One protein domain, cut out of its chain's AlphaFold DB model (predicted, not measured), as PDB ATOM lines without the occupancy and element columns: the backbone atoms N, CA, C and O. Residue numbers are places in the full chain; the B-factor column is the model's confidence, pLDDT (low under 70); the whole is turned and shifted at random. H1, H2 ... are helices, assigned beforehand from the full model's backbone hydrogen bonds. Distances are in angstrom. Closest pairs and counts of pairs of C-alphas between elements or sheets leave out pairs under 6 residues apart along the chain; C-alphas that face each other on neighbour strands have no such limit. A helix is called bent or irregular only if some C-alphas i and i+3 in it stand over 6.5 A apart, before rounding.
ATOM      1  N   PRO A 270     162.845 160.670 169.398       89.56
ATOM      2  CA  PRO A 270     162.023 159.537 168.974       89.56
ATOM      3  C   PRO A 270     161.291 158.821 170.118       89.56
ATOM      4  O   PRO A 270     160.155 158.374 169.930       89.56
ATOM      5  N   LYS A 271     161.901 158.719 171.311       90.19
ATOM      6  CA  LYS A 271     161.299 158.058 172.483       90.19
ATOM      7  C   LYS A 271     160.114 158.884 172.985       90.19
ATOM      8  O   LYS A 271     159.053 158.328 173.279       90.19
ATOM      9  N   VAL A 272     160.257 160.211 173.011       90.06
ATOM     10  CA  VAL A 272     159.166 161.137 173.359       90.06
ATOM     11  C   VAL A 272     158.026 161.052 172.348       90.06
ATOM     12  O   VAL A 272     156.861 160.978 172.746       90.06
ATOM     13  N   GLN A 273     158.330 161.034 171.049       90.88
ATOM     14  CA  GLN A 273     157.310 160.933 170.002       90.88
ATOM     15  C   GLN A 273     156.506 159.635 170.097       90.88
ATOM     16  O   GLN A 273     155.273 159.667 170.038       90.88
ATOM     17  N   LEU A 274     157.180 158.507 170.327       90.31
ATOM     18  CA  LEU A 274     156.526 157.218 170.536       90.31
ATOM     19  C   LEU A 274     155.639 157.222 171.789       90.31
ATOM     20  O   LEU A 274     154.483 156.799 171.735       90.31
ATOM     21  N   TRP A 275     156.137 157.758 172.906       92.44
ATOM     22  CA  TRP A 275     155.358 157.876 174.141       92.44
ATOM     23  C   TRP A 275     154.111 158.751 173.953       92.44
ATOM     24  O   TRP A 275     153.011 158.376 174.366       92.44
ATOM     25  N   LEU A 276     154.244 159.890 173.261       91.06
ATOM     26  CA  LEU A 276     153.123 160.779 172.946       91.06
ATOM     27  C   LEU A 276     152.085 160.114 172.042       91.06
ATOM     28  O   LEU A 276     150.888 160.365 172.210       91.06
ATOM     29  N   TYR A 277     152.523 159.308 171.075       91.06
ATOM     30  CA  TYR A 277     151.632 158.527 170.224       91.06
ATOM     31  C   TYR A 277     150.823 157.525 171.057       91.06
ATOM     32  O   TYR A 277     149.590 157.568 171.027       91.06
ATOM     33  N   ASN A 278     151.495 156.721 171.886       91.62
ATOM     34  CA  ASN A 278     150.852 155.721 172.742       91.62
ATOM     35  C   ASN A 278     149.866 156.360 173.733       91.62
ATOM     36  O   ASN A 278     148.741 155.888 173.884       91.62
ATOM     37  N   LEU A 279     150.234 157.490 174.348       92.06
ATOM     38  CA  LEU A 279     149.352 158.217 175.263       92.06
ATOM     39  C   LEU A 279     148.096 158.755 174.556       92.06
ATOM     40  O   LEU A 279     147.000 158.742 175.126       92.06
ATOM     41  N   LYS A 280     148.233 159.254 173.319       92.56
ATOM     42  CA  LYS A 280     147.090 159.731 172.521       92.56
ATOM     43  C   LYS A 280     146.147 158.587 172.168       92.56
ATOM     44  O   LYS A 280     144.934 158.764 172.293       92.56
ATOM     45  N   ASP A 281     146.694 157.453 171.743       92.81
ATOM     46  CA  ASP A 281     145.906 156.269 171.406       92.81
ATOM     47  C   ASP A 281     145.176 155.718 172.638       92.81
ATOM     48  O   ASP A 281     143.954 155.571 172.627       92.81
ATOM     49  N   TRP A 282     145.890 155.581 173.759       94.25
ATOM     50  CA  TRP A 282     145.308 155.219 175.049       94.25
ATOM     51  C   TRP A 282     144.153 156.143 175.440       94.25
ATOM     52  O   TRP A 282     143.054 155.678 175.734       94.25
ATOM     53  N   LYS A 283     144.349 157.466 175.370       92.50
ATOM     54  CA  LYS A 283     143.294 158.441 175.681       92.50
ATOM     55  C   LYS A 283     142.069 158.271 174.777       92.50
ATOM     56  O   LYS A 283     140.938 158.414 175.247       92.50
ATOM     57  N   LYS A 284     142.275 157.999 173.483       93.56
ATOM     58  CA  LYS A 284     141.188 157.744 172.526       93.56
ATOM     59  C   LYS A 284     140.425 156.475 172.909       93.56
ATOM     60  O   LYS A 284     139.195 156.507 172.937       93.56
ATOM     61  N   ARG A 285     141.145 155.407 173.264       94.25
ATOM     62  CA  ARG A 285     140.574 154.136 173.719       94.25
ATOM     63  C   ARG A 285     139.739 154.306 174.989       94.25
ATOM     64  O   ARG A 285     138.571 153.933 174.976       94.25
ATOM     65  N   ILE A 286     140.279 154.956 176.023       93.00
ATOM     66  CA  ILE A 286     139.558 155.217 177.281       93.00
ATOM     67  C   ILE A 286     138.292 156.043 177.036       93.00
ATOM     68  O   ILE A 286     137.234 155.732 177.574       93.00
ATOM     69  N   LYS A 287     138.361 157.078 176.186       92.12
ATOM     70  CA  LYS A 287     137.177 157.884 175.854       92.12
ATOM     71  C   LYS A 287     136.073 157.035 175.216       92.12
ATOM     72  O   LYS A 287     134.908 157.226 175.550       92.12
ATOM     73  N   ARG A 288     136.436 156.126 174.309       94.50
ATOM     74  CA  ARG A 288     135.496 155.186 173.689       94.50
ATOM     75  C   ARG A 288     134.895 154.241 174.733       94.50
ATOM     76  O   ARG A 288     133.678 154.156 174.810       94.50
ATOM     77  N   GLU A 289     135.725 153.613 175.568       91.62
ATOM     78  CA  GLU A 289     135.276 152.685 176.621       91.62
ATOM     79  C   GLU A 289     134.263 153.343 177.571       91.62
ATOM     80  O   GLU A 289     133.228 152.754 177.877       91.62
ATOM     81  N   ILE A 290     134.502 154.593 177.985       90.94
ATOM     82  CA  ILE A 290     133.564 155.353 178.830       90.94
ATOM     83  C   ILE A 290     132.187 155.485 178.164       90.94
ATOM     84  O   ILE A 290     131.162 155.339 178.830       90.94
ATOM     85  N   ILE A 291     132.159 155.771 176.859       90.00
ATOM     86  CA  ILE A 291     130.922 156.005 176.105       90.00
ATOM     87  C   ILE A 291     130.203 154.686 175.807       90.00
ATOM     88  O   ILE A 291     128.989 154.614 175.956       90.00
ATOM     89  N   GLU A 292     130.929 153.649 175.393       90.38
ATOM     90  CA  GLU A 292     130.351 152.443 174.789       90.38
ATOM     91  C   GLU A 292     130.203 151.268 175.765       90.38
ATOM     92  O   GLU A 292     129.266 150.477 175.619       90.38
ATOM     93  N   ASP A 293     131.073 151.173 176.774       88.50
ATOM     94  CA  ASP A 293     131.247 149.952 177.568       88.50
ATOM     95  C   ASP A 293     130.949 150.175 179.057       88.50
ATOM     96  O   ASP A 293     130.192 149.416 179.662       88.50
ATOM     97  N   VAL A 294     131.481 151.248 179.656       89.94
ATOM     98  CA  VAL A 294     131.448 151.470 181.118       89.94
ATOM     99  C   VAL A 294     130.023 151.597 181.671       89.94
ATOM    100  O   VAL A 294     129.749 151.147 182.784       89.94
ATOM    101  N   HIS A 295     129.089 152.164 180.905       88.31
ATOM    102  CA  HIS A 295     127.693 152.309 181.334       88.31
ATOM    103  C   HIS A 295     126.943 150.968 181.431       88.31
ATOM    104  O   HIS A 295     125.944 150.893 182.142       88.31
ATOM    105  N   LYS A 296     127.432 149.915 180.757       92.50
ATOM    106  CA  LYS A 296     126.853 148.561 180.777       92.50
ATOM    107  C   LYS A 296     127.364 147.709 181.945       92.50
ATOM    108  O   LYS A 296     126.843 146.623 182.180       92.50
ATOM    109  N   LEU A 297     128.395 148.174 182.653       91.88
ATOM    110  CA  LEU A 297     129.038 147.440 183.741       91.88
ATOM    111  C   LEU A 297     128.276 147.585 185.067       91.88
ATOM    112  O   LEU A 297     127.677 148.624 185.352       91.88
ATOM    113  N   SER A 298     128.371 146.563 185.921       94.44
ATOM    114  CA  SER A 298     127.959 146.663 187.328       94.44
ATOM    115  C   SER A 298     128.878 147.602 188.121       94.44
ATOM    116  O   SER A 298     130.007 147.877 187.717       94.44
ATOM    117  N   GLU A 299     128.430 148.066 189.289       90.88
ATOM    118  CA  GLU A 299     129.202 149.007 190.114       90.88
ATOM    119  C   GLU A 299     130.571 148.449 190.550       90.88
ATOM    120  O   GLU A 299     131.585 149.142 190.480       90.88
ATOM    121  N   SER A 300     130.633 147.162 190.906       92.69
ATOM    122  CA  SER A 300     131.898 146.482 191.219       92.69
ATOM    123  C   SER A 300     132.855 146.471 190.017       92.69
ATOM    124  O   SER A 300     134.032 146.814 190.141       92.69
ATOM    125  N   GLN A 301     132.341 146.173 188.819       91.75
ATOM    126  CA  GLN A 301     133.135 146.183 187.587       91.75
ATOM    127  C   GLN A 301     133.605 147.592 187.200       91.75
ATOM    128  O   GLN A 301     134.720 147.740 186.703       91.75
ATOM    129  N   LYS A 302     132.802 148.635 187.457       91.88
ATOM    130  CA  LYS A 302     133.209 150.034 187.244       91.88
ATOM    131  C   LYS A 302     134.378 150.429 188.141       91.88
ATOM    132  O   LYS A 302     135.305 151.077 187.662       91.88
ATOM    133  N   ASN A 303     134.362 150.012 189.409       90.25
ATOM    134  CA  ASN A 303     135.478 150.249 190.327       90.25
ATOM    135  C   ASN A 303     136.759 149.561 189.841       90.25
ATOM    136  O   ASN A 303     137.791 150.219 189.727       90.25
ATOM    137  N   ILE A 304     136.675 148.287 189.438       92.06
ATOM    138  CA  ILE A 304     137.823 147.551 188.882       92.06
ATOM    139  C   ILE A 304     138.361 148.229 187.613       92.06
ATOM    140  O   ILE A 304     139.570 148.404 187.459       92.06
ATOM    141  N   TRP A 305     137.479 148.650 186.702       93.31
ATOM    142  CA  TRP A 305     137.886 149.378 185.500       93.31
ATOM    143  C   TRP A 305     138.594 150.694 185.850       93.31
ATOM    144  O   TRP A 305     139.663 150.973 185.310       93.31
ATOM    145  N   ARG A 306     138.052 151.478 186.793       91.88
ATOM    146  CA  ARG A 306     138.656 152.743 187.236       91.88
ATOM    147  C   ARG A 306     140.064 152.534 187.788       91.88
ATOM    148  O   ARG A 306     140.971 153.283 187.428       91.88
ATOM    149  N   ASP A 307     140.247 151.521 188.627       91.12
ATOM    150  CA  ASP A 307     141.540 151.231 189.246       91.12
ATOM    151  C   ASP A 307     142.563 150.769 188.190       91.12
ATOM    152  O   ASP A 307     143.699 151.246 188.177       91.12
ATOM    153  N   ASN A 308     142.137 149.965 187.210       92.75
ATOM    154  CA  ASN A 308     142.971 149.590 186.063       92.75
ATOM    155  C   ASN A 308     143.396 150.804 185.218       92.75
ATOM    156  O   ASN A 308     144.552 150.899 184.801       92.75
ATOM    157  N   VAL A 309     142.487 151.749 184.963       91.56
ATOM    158  CA  VAL A 309     142.804 152.991 184.234       91.56
ATOM    159  C   VAL A 309     143.779 153.860 185.029       91.56
ATOM    160  O   VAL A 309     144.707 154.428 184.446       91.56
ATOM    161  N   ALA A 310     143.613 153.941 186.351       87.94
ATOM    162  CA  ALA A 310     144.533 154.660 187.224       87.94
ATOM    163  C   ALA A 310     145.941 154.045 187.197       87.94
ATOM    164  O   ALA A 310     146.921 154.781 187.074       87.94
ATOM    165  N   GLU A 311     146.062 152.716 187.240       91.50
ATOM    166  CA  GLU A 311     147.357 152.031 187.128       91.50
ATOM    167  C   GLU A 311     148.014 152.225 185.757       91.50
ATOM    168  O   GLU A 311     149.210 152.521 185.682       91.50
ATOM    169  N   GLN A 312     147.243 152.172 184.667       90.50
ATOM    170  CA  GLN A 312     147.760 152.501 183.334       90.50
ATOM    171  C   GLN A 312     148.304 153.936 183.286       90.50
ATOM    172  O   GLN A 312     149.407 154.162 182.790       90.50
ATOM    173  N   MET A 313     147.580 154.906 183.854       88.62
ATOM    174  CA  MET A 313     148.031 156.299 183.927       88.62
ATOM    175  C   MET A 313     149.323 156.443 184.744       88.62
ATOM    176  O   MET A 313     150.249 157.135 184.317       88.62
ATOM    177  N   LYS A 314     149.423 155.762 185.895       87.50
ATOM    178  CA  LYS A 314     150.657 155.728 186.696       87.50
ATOM    179  C   LYS A 314     151.826 155.150 185.901       87.50
ATOM    180  O   LYS A 314     152.935 155.666 186.022       87.50
ATOM    181  N   SER A 315     151.595 154.115 185.088       88.44
ATOM    182  CA  SER A 315     152.621 153.551 184.202       88.44
ATOM    183  C   SER A 315     153.137 154.596 183.215       88.44
ATOM    184  O   SER A 315     154.338 154.836 183.174       88.44
ATOM    185  N   TYR A 316     152.245 155.309 182.515       86.69
ATOM    186  CA  TYR A 316     152.649 156.365 181.575       86.69
ATOM    187  C   TYR A 316     153.462 157.485 182.239       86.69
ATOM    188  O   TYR A 316     154.407 157.989 181.634       86.69
ATOM    189  N   ILE A 317     153.116 157.873 183.472       84.19
ATOM    190  CA  ILE A 317     153.881 158.866 184.248       84.19
ATOM    191  C   ILE A 317     155.283 158.333 184.582       84.19
ATOM    192  O   ILE A 317     156.262 159.071 184.476       84.19
ATOM    193  N   ARG A 318     155.392 157.053 184.955       86.75
ATOM    194  CA  ARG A 318     156.674 156.393 185.243       86.75
ATOM    195  C   ARG A 318     157.566 156.338 184.003       86.75
ATOM    196  O   ARG A 318     158.730 156.722 184.078       86.75
ATOM    197  N   ASP A 319     156.993 155.935 182.871       85.94
ATOM    198  CA  ASP A 319     157.685 155.868 181.582       85.94
ATOM    199  C   ASP A 319     158.198 157.247 181.165       85.94
ATOM    200  O   ASP A 319     159.328 157.380 180.701       85.94
ATOM    201  N   TRP A 320     157.402 158.294 181.393       87.81
ATOM    202  CA  TRP A 320     157.817 159.669 181.132       87.81
ATOM    203  C   TRP A 320     159.038 160.077 181.961       87.81
ATOM    204  O   TRP A 320     160.001 160.611 181.411       87.81
ATOM    205  N   GLY A 321     159.033 159.789 183.267       82.62
ATOM    206  CA  GLY A 321     160.183 160.054 184.136       82.62
ATOM    207  C   GLY A 321     161.444 159.314 183.681       82.62
ATOM    208  O   GLY A 321     162.529 159.892 183.654       82.62
ATOM    209  N   TYR A 322     161.300 158.060 183.250       84.69
ATOM    210  CA  TYR A 322     162.410 157.277 182.708       84.69
ATOM    211  C   TYR A 322     162.952 157.852 181.391       84.69
ATOM    212  O   TYR A 322     164.164 158.003 181.246       84.69
ATOM    213  N   ILE A 323     162.074 158.229 180.455       84.31
ATOM    214  CA  ILE A 323     162.464 158.857 179.182       84.31
ATOM    215  C   ILE A 323     163.230 160.155 179.437       84.31
ATOM    216  O   ILE A 323     164.292 160.351 178.852       84.31
ATOM    217  N   LEU A 324     162.739 161.014 180.335       84.69
ATOM    218  CA  LEU A 324     163.430 162.255 180.688       84.69
ATOM    219  C   LEU A 324     164.838 161.993 181.227       84.69
ATOM    220  O   LEU A 324     165.785 162.626 180.766       84.69
ATOM    221  N   ASN A 325     164.985 161.027 182.137       84.81
ATOM    222  CA  ASN A 325     166.291 160.656 182.680       84.81
ATOM    223  C   ASN A 325     167.245 160.143 181.596       84.81
ATOM    224  O   ASN A 325     168.420 160.502 181.605       84.81
ATOM    225  N   LEU A 326     166.759 159.329 180.653       85.12
ATOM    226  CA  LEU A 326     167.582 158.852 179.540       85.12
ATOM    227  C   LEU A 326     168.078 160.002 178.664       85.12
ATOM    228  O   LEU A 326     169.262 160.051 178.357       85.12
ATOM    229  N   ILE A 327     167.200 160.937 178.297       83.25
ATOM    230  CA  ILE A 327     167.590 162.083 177.464       83.25
ATOM    231  C   ILE A 327     168.584 162.973 178.223       83.25
ATOM    232  O   ILE A 327     169.559 163.448 177.646       83.25
ATOM    233  N   GLU A 328     168.395 163.167 179.531       85.12
ATOM    234  CA  GLU A 328     169.344 163.924 180.352       85.12
ATOM    235  C   GLU A 328     170.732 163.255 180.404       85.12
ATOM    236  O   GLU A 328     171.761 163.934 180.336       85.12
ATOM    237  N   ILE A 329     170.780 161.921 180.482       85.19
ATOM    238  CA  ILE A 329     172.028 161.146 180.402       85.19
ATOM    239  C   ILE A 329     172.671 161.292 179.018       85.19
ATOM    240  O   ILE A 329     173.870 161.564 178.947       85.19
ATOM    241  N   ASP A 330     171.893 161.167 177.941       84.62
ATOM    242  CA  ASP A 330     172.380 161.291 176.561       84.62
ATOM    243  C   ASP A 330     173.052 162.668 176.343       84.62
ATOM    244  O   ASP A 330     174.174 162.747 175.838       84.62
ATOM    245  N   LEU A 331     172.447 163.751 176.850       83.81
ATOM    246  CA  LEU A 331     173.025 165.103 176.809       83.81
ATOM    247  C   LEU A 331     174.311 165.237 177.643       83.81
ATOM    248  O   LEU A 331     175.269 165.899 177.230       83.81
ATOM    249  N   LYS A 332     174.366 164.606 178.826       85.31
ATOM    250  CA  LYS A 332     175.580 164.574 179.665       85.31
ATOM    251  C   LYS A 332     176.729 163.858 178.962       85.31
ATOM    252  O   LYS A 332     177.860 164.347 179.008       85.31
ATOM    253  N   ILE A 333     176.442 162.754 178.278       84.38
ATOM    254  CA  ILE A 333     177.422 162.013 177.479       84.38
ATOM    255  C   ILE A 333     177.923 162.870 176.312       84.38
ATOM    256  O   ILE A 333     179.130 162.932 176.079       84.38
ATOM    257  N   GLU A 334     177.040 163.580 175.608       84.31
ATOM    258  CA  GLU A 334     177.432 164.465 174.506       84.31
ATOM    259  C   GLU A 334     178.396 165.571 174.968       84.31
ATOM    260  O   GLU A 334     179.460 165.770 174.372       84.31
ATOM    261  N   LYS A 335     178.091 166.247 176.086       84.69
ATOM    262  CA  LYS A 335     178.985 167.264 176.667       84.69
ATOM    263  C   LYS A 335     180.327 166.669 177.085       84.69
ATOM    264  O   LYS A 335     181.365 167.284 176.838       84.69
ATOM    265  N   LEU A 336     180.325 165.477 177.687       85.69
ATOM    266  CA  LEU A 336     181.554 164.774 178.055       85.69
ATOM    267  C   LEU A 336     182.412 164.475 176.815       85.69
ATOM    268  O   LEU A 336     183.610 164.754 176.818       85.69
ATOM    269  N   ASN A 337     181.801 163.977 175.740       86.94
ATOM    270  CA  ASN A 337     182.489 163.687 174.482       86.94
ATOM    271  C   ASN A 337     183.099 164.948 173.856       86.94
ATOM    272  O   ASN A 337     184.243 164.918 173.398       86.94
ATOM    273  N   ASN A 338     182.384 166.074 173.891       86.88
ATOM    274  CA  ASN A 338     182.908 167.358 173.427       86.88
ATOM    275  C   ASN A 338     184.126 167.812 174.247       86.88
ATOM    276  O   ASN A 338     185.141 168.210 173.669       86.88
ATOM    277  N   SER A 339     184.078 167.673 175.574       89.31
ATOM    278  CA  SER A 339     185.222 167.956 176.451       89.31
ATOM    279  C   SER A 339     186.418 167.045 176.158       89.31
ATOM    280  O   SER A 339     187.539 167.533 176.034       89.31
ATOM    281  N   ILE A 340     186.191 165.739 175.972       88.62
ATOM    282  CA  ILE A 340     187.240 164.778 175.593       88.62
ATOM    283  C   ILE A 340     187.883 165.173 174.259       88.62
ATOM    284  O   ILE A 340     189.104 165.121 174.119       88.62
ATOM    285  N   ASN A 341     187.085 165.592 173.276       89.88
ATOM    286  CA  ASN A 341     187.594 166.015 171.974       89.88
ATOM    287  C   ASN A 341     188.439 167.293 172.062       89.88
ATOM    288  O   ASN A 341     189.446 167.399 171.364       89.88
ATOM    289  N   ASN A 342     188.075 168.239 172.931       91.69
ATOM    290  CA  ASN A 342     188.891 169.428 173.179       91.69
ATOM    291  C   ASN A 342     190.213 169.068 173.869       91.69
ATOM    292  O   ASN A 342     191.269 169.456 173.383       91.69
ATOM    293  N   LEU A 343     190.177 168.219 174.901       92.12
ATOM    294  CA  LEU A 343     191.391 167.736 175.568       92.12
ATOM    295  C   LEU A 343     192.331 166.997 174.607       92.12
ATOM    296  O   LEU A 343     193.545 167.169 174.673       92.12
ATOM    297  N   LYS A 344     191.792 166.204 173.672       92.06
ATOM    298  CA  LYS A 344     192.596 165.571 172.615       92.06
ATOM    299  C   LYS A 344     193.321 166.610 171.754       92.06
ATOM    300  O   LYS A 344     194.513 166.448 171.502       92.06
ATOM    301  N   LYS A 345     192.640 167.691 171.351       93.50
ATOM    302  CA  LYS A 345     193.265 168.789 170.589       93.50
ATOM    303  C   LYS A 345     194.377 169.467 171.387       93.50
ATOM    304  O   LYS A 345     195.434 169.742 170.821       93.50
ATOM    305  N   ASP A 346     194.162 169.695 172.678       93.31
ATOM    306  CA  ASP A 346     195.164 170.302 173.557       93.31
ATOM    307  C   ASP A 346     196.396 169.402 173.703       93.31
ATOM    308  O   ASP A 346     197.524 169.869 173.556       93.31
ATOM    309  N   ILE A 347     196.198 168.091 173.873       93.00
ATOM    310  CA  ILE A 347     197.286 167.101 173.884       93.00
ATOM    311  C   ILE A 347     198.066 167.124 172.564       93.00
ATOM    312  O   ILE A 347     199.298 167.095 172.574       93.00
TER     313      ILE A 347
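Overview. This is residues 270 to 347 of the 397 residues of an uncharacterized protein of Spiroplasma poulsonii (UniProt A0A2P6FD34). The model is a long, lopsided helical hairpin: a shorter helix, H1, runs one way, and after a short turn a much longer helix, H2, folds back side by side with it. H2 runs on past the beginning of H1, and its residues 328 to 347 stick out as a single free helical arm that makes much of the length. The printed part has 78 residues with two named helices, H1 and then H2, and no named strand; the class is all helix. The whole is extended, a rod with a radius of gyration of the C-alphas of 21.3 A and spans of 73 by 19 by 7 A.

Along the chain. H1 holds residues 270 to 292 and measures 33.0 A from first to last C-alpha, beginning at C-alpha 270 at (162.023, 159.537, 168.974) and ending at C-alpha 292 at (130.351, 152.443, 174.789). H2 holds residues 299 to 347 and measures 72.3 A, ending at C-alpha 347 at (197.286, 167.101, 173.884). Neither helix is bent.

Arrangement. H1 and H2 form a helical hairpin, two helices that follow each other and run opposite ways, here at a shallow tilt of 9 degrees. They touch, with 5 pairs of C-alphas within 8 A, and H2 does so with residues 309 to 323 alone. Their closest C-alphas are those of Lys 271 and Ile 323, 6.8 A apart. Their centres are 18.4 A apart. In both H1 and H2 every O i to N i+4 pair is within hydrogen-bond range.

Size, cuts and confidence. The two C-alphas farthest apart are those of Ser 298 and Ile 347, at 73.5 A. Without residues 328 to 347, which stand free, the body has 58 residues and spans 44 by 17 by 7 A. The link from H1 to H2 has 6 residues and is short. The printed part has no cut. Its mean pLDDT is 89.5, and no printed residue is under 70.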